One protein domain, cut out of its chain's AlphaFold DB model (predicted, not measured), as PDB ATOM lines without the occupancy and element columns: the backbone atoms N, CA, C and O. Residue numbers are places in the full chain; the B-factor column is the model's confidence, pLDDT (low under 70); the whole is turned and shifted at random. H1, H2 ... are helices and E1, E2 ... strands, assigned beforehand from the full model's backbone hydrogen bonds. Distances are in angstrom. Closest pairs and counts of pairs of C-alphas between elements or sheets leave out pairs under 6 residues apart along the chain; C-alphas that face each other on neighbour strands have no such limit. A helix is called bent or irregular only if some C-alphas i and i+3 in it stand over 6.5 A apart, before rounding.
ATOM      1  N   ALA A  11     296.743 499.582 515.201       91.69
ATOM      2  CA  ALA A  11     297.586 499.831 516.358       91.69
ATOM      3  C   ALA A  11     298.214 498.514 516.816       91.69
ATOM      4  O   ALA A  11     297.511 497.520 516.996       91.69
ATOM      5  N   LEU A  12     299.535 498.512 516.980       91.94
ATOM      6  CA  LEU A  12     300.254 497.469 517.696       91.94
ATOM      7  C   LEU A  12     300.509 497.973 519.113       91.94
ATOM      8  O   LEU A  12     301.295 498.900 519.301       91.94
ATOM      9  N   LEU A  13     299.826 497.366 520.080       93.12
ATOM     10  CA  LEU A  13     299.995 497.650 521.498       93.12
ATOM     11  C   LEU A  13     300.830 496.534 522.114       93.12
ATOM     12  O   LEU A  13     300.485 495.359 521.985       93.12
ATOM     13  N   ILE A  14     301.919 496.910 522.770       91.44
ATOM     14  CA  ILE A  14     302.803 495.995 523.483       91.44
ATOM     15  C   ILE A  14     302.812 496.431 524.940       91.44
ATOM     16  O   ILE A  14     303.411 497.451 525.288       91.44
ATOM     17  N   ASP A  15     302.124 495.657 525.770       90.75
ATOM     18  CA  ASP A  15     302.227 495.777 527.218       90.75
ATOM     19  C   ASP A  15     303.488 495.060 527.713       90.75
ATOM     20  O   ASP A  15     303.937 494.093 527.094       90.75
ATOM     21  N   GLU A  16     304.077 495.550 528.802       90.19
ATOM     22  CA  GLU A  16     305.333 495.034 529.362       90.19
ATOM     23  C   GLU A  16     306.443 494.863 528.302       90.19
ATOM     24  O   GLU A  16     307.165 493.862 528.238       90.19
ATOM     25  N   ALA A  17     306.608 495.887 527.459       89.25
ATOM     26  CA  ALA A  17     307.496 495.864 526.299       89.25
ATOM     27  C   ALA A  17     308.977 495.645 526.655       89.25
ATOM     28  O   ALA A  17     309.772 495.316 525.774       89.25
ATOM     29  N   TRP A  18     309.367 495.763 527.930       86.56
ATOM     30  CA  TRP A  18     310.747 495.581 528.384       86.56
ATOM     31  C   TRP A  18     311.365 494.261 527.912       86.56
ATOM     32  O   TRP A  18     312.557 494.219 527.615       86.56
ATOM     33  N   GLN A  19     310.576 493.186 527.807       83.94
ATOM     34  CA  GLN A  19     311.066 491.890 527.326       83.94
ATOM     35  C   GLN A  19     311.488 491.948 525.857       83.94
ATOM     36  O   GLN A  19     312.495 491.355 525.478       83.94
ATOM     37  N   MET A  20     310.749 492.703 525.046       83.62
ATOM     38  CA  MET A  20     311.021 492.886 523.621       83.62
ATOM     39  C   MET A  20     312.139 493.906 523.375       83.62
ATOM     40  O   MET A  20     312.852 493.811 522.381       83.62
ATOM     41  N   LEU A  21     312.323 494.851 524.301       83.44
ATOM     42  CA  LEU A  21     313.324 495.920 524.226       83.44
ATOM     43  C   LEU A  21     314.727 495.487 524.693       83.44
ATOM     44  O   LEU A  21     315.693 496.214 524.467       83.44
ATOM     45  N   ARG A  22     314.876 494.312 525.325       80.00
ATOM     46  CA  ARG A  22     316.163 493.818 525.861       80.00
ATOM     47  C   ARG A  22     317.186 493.377 524.805       80.00
ATOM     48  O   ARG A  22     318.345 493.194 525.168       80.00
ATOM     49  N   GLY A  23     316.794 493.221 523.539       77.31
ATOM     50  CA  GLY A  23     317.696 492.863 522.436       77.31
ATOM     51  C   GLY A  23     317.265 491.619 521.651       77.31
ATOM     52  O   GLY A  23     316.242 490.997 521.935       77.31
ATOM     53  N   GLY A  24     318.068 491.256 520.649       83.38
ATOM     54  CA  GLY A  24     317.801 490.128 519.752       83.38
ATOM     55  C   GLY A  24     316.735 490.435 518.696       83.38
ATOM     56  O   GLY A  24     316.380 491.587 518.461       83.38
ATOM     57  N   SER A  25     316.183 489.386 518.083       84.44
ATOM     58  CA  SER A  25     315.258 489.507 516.943       84.44
ATOM     59  C   SER A  25     313.990 490.320 517.235       84.44
ATOM     60  O   SER A  25     313.396 490.888 516.318       84.44
ATOM     61  N   MET A  26     313.564 490.392 518.499       85.06
ATOM     62  CA  MET A  26     312.412 491.203 518.905       85.06
ATOM     63  C   MET A  26     312.734 492.699 518.955       85.06
ATOM     64  O   MET A  26     311.876 493.505 518.601       85.06
ATOM     65  N   ALA A  27     313.958 493.078 519.329       84.81
ATOM     66  CA  ALA A  27     314.375 494.477 519.313       84.81
ATOM     67  C   ALA A  27     314.489 494.997 517.872       84.81
ATOM     68  O   ALA A  27     313.979 496.078 517.581       84.81
ATOM     69  N   ASP A  28     315.036 494.190 516.958       88.12
ATOM     70  CA  ASP A  28     315.106 494.515 515.524       88.12
ATOM     71  C   ASP A  28     313.706 494.678 514.911       88.12
ATOM     72  O   ASP A  28     313.462 495.550 514.068       88.12
ATOM     73  N   PHE A  29     312.755 493.845 515.351       88.81
ATOM     74  CA  PHE A  29     311.353 493.967 514.966       88.81
ATOM     75  C   PHE A  29     310.755 495.294 515.441       88.81
ATOM     76  O   PHE A  29     310.152 496.003 514.633       88.81
ATOM     77  N   VAL A  30     310.932 495.645 516.719       89.00
ATOM     78  CA  VAL A  30     310.437 496.910 517.283       89.00
ATOM     79  C   VAL A  30     311.077 498.102 516.574       89.00
ATOM     80  O   VAL A  30     310.359 499.029 516.197       89.00
ATOM     81  N   GLU A  31     312.381 498.054 516.293       89.94
ATOM     82  CA  GLU A  31     313.069 499.096 515.531       89.94
ATOM     83  C   GLU A  31     312.439 499.274 514.150       89.94
ATOM     84  O   GLU A  31     311.970 500.357 513.789       89.94
ATOM     85  N   THR A  32     312.389 498.191 513.375       90.88
ATOM     86  CA  THR A  32     311.872 498.211 512.007       90.88
ATOM     87  C   THR A  32     310.423 498.688 511.985       90.88
ATOM     88  O   THR A  32     310.025 499.477 511.121       90.88
ATOM     89  N   TYR A  33     309.617 498.240 512.947       90.31
ATOM     90  CA  TYR A  33     308.223 498.638 513.056       90.31
ATOM     91  C   TYR A  33     308.090 500.118 513.429       90.31
ATOM     92  O   TYR A  33     307.321 500.823 512.777       90.31
ATOM     93  N   SER A  34     308.880 500.618 514.386       90.31
ATOM     94  CA  SER A  34     308.874 502.030 514.805       90.31
ATOM     95  C   SER A  34     309.182 502.990 513.647       90.31
ATOM     96  O   SER A  34     308.552 504.037 513.521       90.31
ATOM     97  N   ARG A  35     310.074 502.593 512.728       90.00
ATOM     98  CA  ARG A  35     310.448 503.393 511.550       90.00
ATOM     99  C   ARG A  35     309.444 503.298 510.399       90.00
ATOM    100  O   ARG A  35     309.359 504.205 509.574       90.00
ATOM    101  N   THR A  36     308.704 502.191 510.290       90.56
ATOM    102  CA  THR A  36     307.867 501.902 509.109       90.56
ATOM    103  C   THR A  36     306.363 502.008 509.348       90.56
ATOM    104  O   THR A  36     305.618 502.125 508.370       90.56
ATOM    105  N   CYS A  37     305.892 502.005 510.599       89.50
ATOM    106  CA  CYS A  37     304.468 501.983 510.947       89.50
ATOM    107  C   CYS A  37     303.674 503.126 510.284       89.50
ATOM    108  O   CYS A  37     302.648 502.864 509.648       89.50
ATOM    109  N   ARG A  38     304.219 504.354 510.279       85.56
ATOM    110  CA  ARG A  38     303.600 505.545 509.665       85.56
ATOM    111  C   ARG A  38     303.273 505.360 508.178       85.56
ATOM    112  O   ARG A  38     302.190 505.729 507.734       85.56
ATOM    113  N   LYS A  39     304.156 504.709 507.405       88.00
ATOM    114  CA  LYS A  39     303.945 504.432 505.964       88.00
ATOM    115  C   LYS A  39     302.721 503.547 505.709       88.00
ATOM    116  O   LYS A  39     302.163 503.551 504.612       88.00
ATOM    117  N   TYR A  40     302.329 502.748 506.696       87.06
ATOM    118  CA  TYR A  40     301.241 501.784 506.582       87.06
ATOM    119  C   TYR A  40     299.983 502.194 507.350       87.06
ATOM    120  O   TYR A  40     299.128 501.332 507.559       87.06
ATOM    121  N   GLY A  41     299.877 503.464 507.765       87.19
ATOM    122  CA  GLY A  41     298.761 503.944 508.584       87.19
ATOM    123  C   GLY A  41     298.677 503.220 509.927       87.19
ATOM    124  O   GLY A  41     297.584 502.989 510.437       87.19
ATOM    125  N   ALA A  42     299.818 502.773 510.455       90.44
ATOM    126  CA  ALA A  42     299.887 502.030 511.700       90.44
ATOM    127  C   ALA A  42     300.575 502.841 512.801       90.44
ATOM    128  O   ALA A  42     301.435 503.678 512.524       90.44
ATOM    129  N   SER A  43     300.233 502.531 514.045       92.25
ATOM    130  CA  SER A  43     300.818 503.118 515.246       92.25
ATOM    131  C   SER A  43     301.460 502.028 516.097       92.25
ATOM    132  O   SER A  43     300.899 500.942 516.251       92.25
ATOM    133  N   LEU A  44     302.634 502.331 516.644       92.56
ATOM    134  CA  LEU A  44     303.288 501.525 517.668       92.56
ATOM    135  C   LEU A  44     303.023 502.172 519.025       92.56
ATOM    136  O   LEU A  44     303.246 503.368 519.180       92.56
ATOM    137  N   ILE A  45     302.547 501.383 519.982       93.38
ATOM    138  CA  ILE A  45     302.299 501.816 521.355       93.38
ATOM    139  C   ILE A  45     302.983 500.804 522.267       93.38
ATOM    140  O   ILE A  45     302.613 499.631 522.288       93.38
ATOM    141  N   THR A  46     303.989 501.253 523.006       92.69
ATOM    142  CA  THR A  46     304.750 500.424 523.943       92.69
ATOM    143  C   THR A  46     304.561 500.947 525.361       92.69
ATOM    144  O   THR A  46     304.678 502.147 525.611       92.69
ATOM    145  N   ALA A  47     304.272 500.046 526.299       92.00
ATOM    146  CA  ALA A  47     304.161 500.352 527.718       92.00
ATOM    147  C   ALA A  47     305.235 499.589 528.508       92.00
ATOM    148  O   ALA A  47     305.492 498.410 528.271       92.00
ATOM    149  N   THR A  48     305.890 500.284 529.434       90.25
ATOM    150  CA  THR A  48     306.854 499.712 530.385       90.25
ATOM    151  C   THR A  48     306.727 500.445 531.721       90.25
ATOM    152  O   THR A  48     306.317 501.605 531.778       90.25
ATOM    153  N   GLN A  49     307.093 499.749 532.796       86.75
ATOM    154  CA  GLN A  49     307.174 500.276 534.153       86.75
ATOM    155  C   GLN A  49     308.367 501.218 534.379       86.75
ATOM    156  O   GLN A  49     308.360 501.982 535.340       86.75
ATOM    157  N   SER A  50     309.410 501.153 533.546       85.62
ATOM    158  CA  SER A  50     310.636 501.931 533.718       85.62
ATOM    159  C   SER A  50     311.079 502.552 532.402       85.62
ATOM    160  O   SER A  50     311.306 501.846 531.420       85.62
ATOM    161  N   LEU A  51     311.311 503.871 532.386       82.75
ATOM    162  CA  LEU A  51     311.870 504.516 531.192       82.75
ATOM    163  C   LEU A  51     313.246 503.935 530.826       82.75
ATOM    164  O   LEU A  51     313.596 503.860 529.651       82.75
ATOM    165  N   ASN A  52     313.999 503.442 531.812       84.56
ATOM    166  CA  ASN A  52     315.312 502.849 531.582       84.56
ATOM    167  C   ASN A  52     315.273 501.652 530.624       84.56
ATOM    168  O   ASN A  52     316.302 501.322 530.042       84.56
ATOM    169  N   ASP A  53     314.118 501.013 530.419       86.06
ATOM    170  CA  ASP A  53     313.967 499.948 529.427       86.06
ATOM    171  C   ASP A  53     314.132 500.433 527.981       86.06
ATOM    172  O   ASP A  53     314.600 499.660 527.146       86.06
ATOM    173  N   TYR A  54     313.831 501.703 527.694       86.75
ATOM    174  CA  TYR A  54     314.007 502.299 526.364       86.75
ATOM    175  C   TYR A  54     315.461 502.641 526.017       86.75
ATOM    176  O   TYR A  54     315.762 502.958 524.870       86.75
ATOM    177  N   TYR A  55     316.376 502.557 526.983       84.00
ATOM    178  CA  TYR A  55     317.801 502.816 526.768       84.00
ATOM    179  C   TYR A  55     318.640 501.531 526.672       84.00
ATOM    180  O   TYR A  55     319.862 501.612 526.541       84.00
ATOM    181  N   LYS A  56     318.015 500.345 526.724       83.56
ATOM    182  CA  LYS A  56     318.716 499.046 526.801       83.56
ATOM    183  C   LYS A  56     319.195 498.501 525.456       83.56
ATOM    184  O   LYS A  56     320.118 497.694 525.437       83.56
ATOM    185  N   SER A  57     318.584 498.913 524.351       84.31
ATOM    186  CA  SER A  57     318.957 498.501 522.990       84.31
ATOM    187  C   SER A  57     318.719 499.609 521.967       84.31
ATOM    188  O   SER A  57     317.946 500.540 522.209       84.31
ATOM    189  N   ASP A  58     319.335 499.492 520.793       82.75
ATOM    190  CA  ASP A  58     319.147 500.461 519.707       82.75
ATOM    191  C   ASP A  58     317.701 500.479 519.198       82.75
ATOM    192  O   ASP A  58     317.136 501.553 518.993       82.75
ATOM    193  N   GLY A  59     317.041 499.319 519.127       83.12
ATOM    194  CA  GLY A  59     315.621 499.259 518.779       83.12
ATOM    195  C   GLY A  59     314.713 499.922 519.811       83.12
ATOM    196  O   GLY A  59     313.709 500.537 519.453       83.12
ATOM    197  N   SER A  60     315.094 499.872 521.089       84.06
ATOM    198  CA  SER A  60     314.359 500.556 522.152       84.06
ATOM    199  C   SER A  60     314.527 502.077 522.115       84.06
ATOM    200  O   SER A  60     313.540 502.800 522.264       84.06
ATOM    201  N   LYS A  61     315.727 502.560 521.774       87.62
ATOM    202  CA  LYS A  61     315.983 503.985 521.536       87.62
ATOM    203  C   LYS A  61     315.238 504.476 520.306       87.62
ATOM    204  O   LYS A  61     314.589 505.511 520.367       87.62
ATOM    205  N   ALA A  62     315.242 503.701 519.222       87.69
ATOM    206  CA  ALA A  62     314.496 504.037 518.017       87.69
ATOM    207  C   ALA A  62     312.986 504.129 518.284       87.69
ATOM    208  O   ALA A  62     312.345 505.047 517.778       87.69
ATOM    209  N   ALA A  63     312.416 503.232 519.095       88.44
ATOM    210  CA  ALA A  63     311.014 503.330 519.498       88.44
ATOM    211  C   ALA A  63     310.727 504.622 520.279       88.44
ATOM    212  O   ALA A  63     309.718 505.272 520.012       88.44
ATOM    213  N   LEU A  64     311.623 505.018 521.188       88.88
ATOM    214  CA  LEU A  64     311.507 506.265 521.943       88.88
ATOM    215  C   LEU A  64     311.634 507.490 521.021       88.88
ATOM    216  O   LEU A  64     310.719 508.297 520.954       88.88
ATOM    217  N   GLU A  65     312.712 507.601 520.246       88.38
ATOM    218  CA  GLU A  65     313.005 508.757 519.382       88.38
ATOM    219  C   GLU A  65     311.998 508.944 518.239       88.38
ATOM    220  O   GLU A  65     311.746 510.067 517.811       88.38
ATOM    221  N   ASN A  66     311.414 507.856 517.725       88.31
ATOM    222  CA  ASN A  66     310.395 507.938 516.677       88.31
ATOM    223  C   ASN A  66     308.979 508.154 517.228       88.31
ATOM    224  O   ASN A  66     308.054 508.286 516.423       88.31
ATOM    225  N   SER A  67     308.782 508.190 518.549       89.12
ATOM    226  CA  SER A  67     307.467 508.417 519.152       89.12
ATOM    227  C   SER A  67     307.106 509.903 519.169       89.12
ATOM    228  O   SER A  67     307.822 510.724 519.725       89.12
ATOM    229  N   ASP A  68     305.951 510.242 518.586       88.94
ATOM    230  CA  ASP A  68     305.412 511.614 518.600       88.94
ATOM    231  C   ASP A  68     304.771 511.979 519.952       88.94
ATOM    232  O   ASP A  68     304.625 513.154 520.284       88.94
ATOM    233  N   TRP A  69     304.339 510.973 520.717       88.31
ATOM    234  CA  TRP A  69     303.590 511.142 521.960       88.31
ATOM    235  C   TRP A  69     304.207 510.304 523.071       88.31
ATOM    236  O   TRP A  69     304.510 509.128 522.875       88.31
ATOM    237  N   PHE A  70     304.291 510.893 524.262       90.31
ATOM    238  CA  PHE A  70     304.684 510.204 525.485       90.31
ATOM    239  C   PHE A  70     303.596 510.370 526.538       90.31
ATOM    240  O   PHE A  70     303.083 511.469 526.753       90.31
ATOM    241  N   VAL A  71     303.265 509.275 527.219       90.00
ATOM    242  CA  VAL A  71     302.390 509.282 528.395       90.00
ATOM    243  C   VAL A  71     303.213 508.787 529.572       90.00
ATOM    244  O   VAL A  71     303.500 507.598 529.682       90.00
ATOM    245  N   ILE A  72     303.619 509.711 530.441       88.00
ATOM    246  CA  ILE A  72     304.402 509.400 531.637       88.00
ATOM    247  C   ILE A  72     303.466 509.469 532.841       88.00
ATOM    248  O   ILE A  72     303.007 510.541 533.231       88.00
ATOM    249  N   LEU A  73     303.159 508.303 533.406       89.31
ATOM    250  CA  LEU A  73     302.360 508.179 534.627       89.31
ATOM    251  C   LEU A  73     303.233 508.368 535.872       89.31
ATOM    252  O   LEU A  73     304.454 508.485 535.768       89.31
ATOM    253  N   GLN A  74     302.614 508.376 537.056       87.06
ATOM    254  CA  GLN A  74     303.319 508.526 538.329       87.06
ATOM    255  C   GLN A  74     304.497 507.548 538.436       87.06
ATOM    256  O   GLN A  74     304.324 506.333 538.370       87.06
ATOM    257  N   GLN A  75     305.692 508.102 538.624       84.69
ATOM    258  CA  GLN A  75     306.925 507.347 538.814       84.69
ATOM    259  C   GLN A  75     307.341 507.355 540.288       84.69
ATOM    260  O   GLN A  75     306.910 508.203 541.075       84.69
ATOM    261  N   LYS A  76     308.226 506.425 540.663       83.31
ATOM    262  CA  LYS A  76     308.900 506.465 541.967       83.31
ATOM    263  C   LYS A  76     309.768 507.723 542.065       83.31
ATOM    264  O   LYS A  76     310.330 508.171 541.067       83.31
ATOM    265  N   ALA A  77     309.914 508.264 543.275       79.88
ATOM    266  CA  ALA A  77     310.693 509.484 543.517       79.88
ATOM    267  C   ALA A  77     312.149 509.376 543.022       79.88
ATOM    268  O   ALA A  77     312.688 510.341 542.487       79.88
ATOM    269  N   GLU A  78     312.748 508.189 543.142       77.19
ATOM    270  CA  GLU A  78     314.092 507.862 542.643       77.19
ATOM    271  C   GLU A  78     314.188 508.038 541.121       77.19
ATOM    272  O   GLU A  78     315.051 508.757 540.630       77.19
ATOM    273  N   THR A  79     313.238 507.468 540.374       73.31
ATOM    274  CA  THR A  79     313.178 507.581 538.911       73.31
ATOM    275  C   THR A  79     313.016 509.037 538.472       73.31
ATOM    276  O   THR A  79     313.674 509.472 537.534       73.31
ATOM    277  N   ILE A  80     312.196 509.822 539.178       74.56
ATOM    278  CA  ILE A  80     312.025 511.260 538.902       74.56
ATOM    279  C   ILE A  80     313.336 512.027 539.132       74.56
ATOM    280  O   ILE A  80     313.662 512.937 538.369       74.56
ATOM    281  N   ALA A  81     314.081 511.686 540.185       72.25
ATOM    282  CA  ALA A  81     315.361 512.320 540.486       72.25
ATOM    283  C   ALA A  81     316.425 512.013 539.420       72.25
ATOM    284  O   ALA A  81     317.209 512.900 539.090       72.25
ATOM    285  N   ASP A  82     316.432 510.799 538.868       70.06
ATOM    286  CA  ASP A  82     317.348 510.416 537.788       70.06
ATOM    287  C   ASP A  82     317.022 511.129 536.473       70.06
ATOM    288  O   ASP A  82     317.933 511.614 535.806       70.06
ATOM    289  N   PHE A  83     315.738 511.298 536.141       66.25
ATOM    290  CA  PHE A  83     315.325 512.110 534.991       66.25
ATOM    291  C   PHE A  83     315.833 513.553 535.080       66.25
ATOM    292  O   PHE A  83     316.416 514.058 534.131       66.25
ATOM    293  N   LYS A  84     315.680 514.199 536.243       63.66
ATOM    294  CA  LYS A  84     316.111 515.594 536.455       63.66
ATOM    295  C   LYS A  84     317.621 515.820 536.348       63.66
ATOM    296  O   LYS A  84     318.037 516.968 536.293       63.66
ATOM    297  N   LYS A  85     318.440 514.766 536.415       58.22
ATOM    298  CA  LYS A  85     319.900 514.864 536.251       58.22
ATOM    299  C   LYS A  85     320.343 514.778 534.791       58.22
ATOM    300  O   LYS A  85     321.503 515.068 534.514       58.22
ATOM    301  N   HIS A  86     319.469 514.292 533.911       53.69
ATOM    302  CA  HIS A  86     319.757 514.055 532.498       53.69
ATOM    303  C   HIS A  86     319.143 515.109 531.557       53.69
ATOM    304  O   HIS A  86     319.456 515.067 530.368       53.69
TER     305      HIS A  86
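What this domain is: This is residues 11 to 86 of the 87 residues of the protein "Type-IV secretion system protein TraC" of Halomonas sp. ND22Bw (UniProt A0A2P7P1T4). A ribbon of two parallel strands, E1 and E2, and two helices packed together, H2 and H4, make a small body, with the short helices H1 and H3 next to H4. From H4 a long link leads away to H5, at one end of the longest axis. The 76 printed residues run E1 H1 H2 E2 H3 H4 H5, mostly helix; the whole is compact, with a radius of gyration of the C-alphas of 12.6 A, and elongated, 38 by 24 by 21 A.

Where its parts are: Find C-alpha 11 at (297.586, 499.831, 516.358), where E1 begins; it runs to residue 14. H1 is residues 18 to 21. H2, residues 25 to 40, spans 21.3 A, with a kink of 42 degrees near residue 34; it is irregular, C-alphas 35 and 38 being 7.4 A apart. E2 is residues 42 to 46, 13.3 A; H3 51 to 55; H4 58 to 65, 10.3 A. H5, residues 77 to 86, spans 15.0 A and ends at C-alpha 86, (319.757, 514.055, 532.498).

How they stand to each other: Look at N 12 and O 43, 2.9 A apart, within hydrogen-bond range across parallel E1 and E2. E1, H1 H2, E2 form a strand-helix-strand unit, parallel neighbours joined through helices, with a right-handed crossover. H2 touches H4, closest at C-alphas 31 and 59, 4.1 A, the same way at a steep tilt of 35.5 degrees, only just past shallow. H1 touches H3, closest at C-alphas 18 and 53, 5.5 A. H5 is near H3. Every O i to N i+4 pair is within range in H4, 9 of 12 in H2, 5 of 6 in H5 and 0 of 1 in H3, which has 2 of 2 O i to N i+3 pairs; H1 is too short for an i+4 pair.

The domain as a whole: The farthest C-alphas, Tyr 40 and Ala 77, are 38.9 A apart. The printed part has no cut, and H4 to H5 is the long link. Confidence is under 70 at residues 83 to 86.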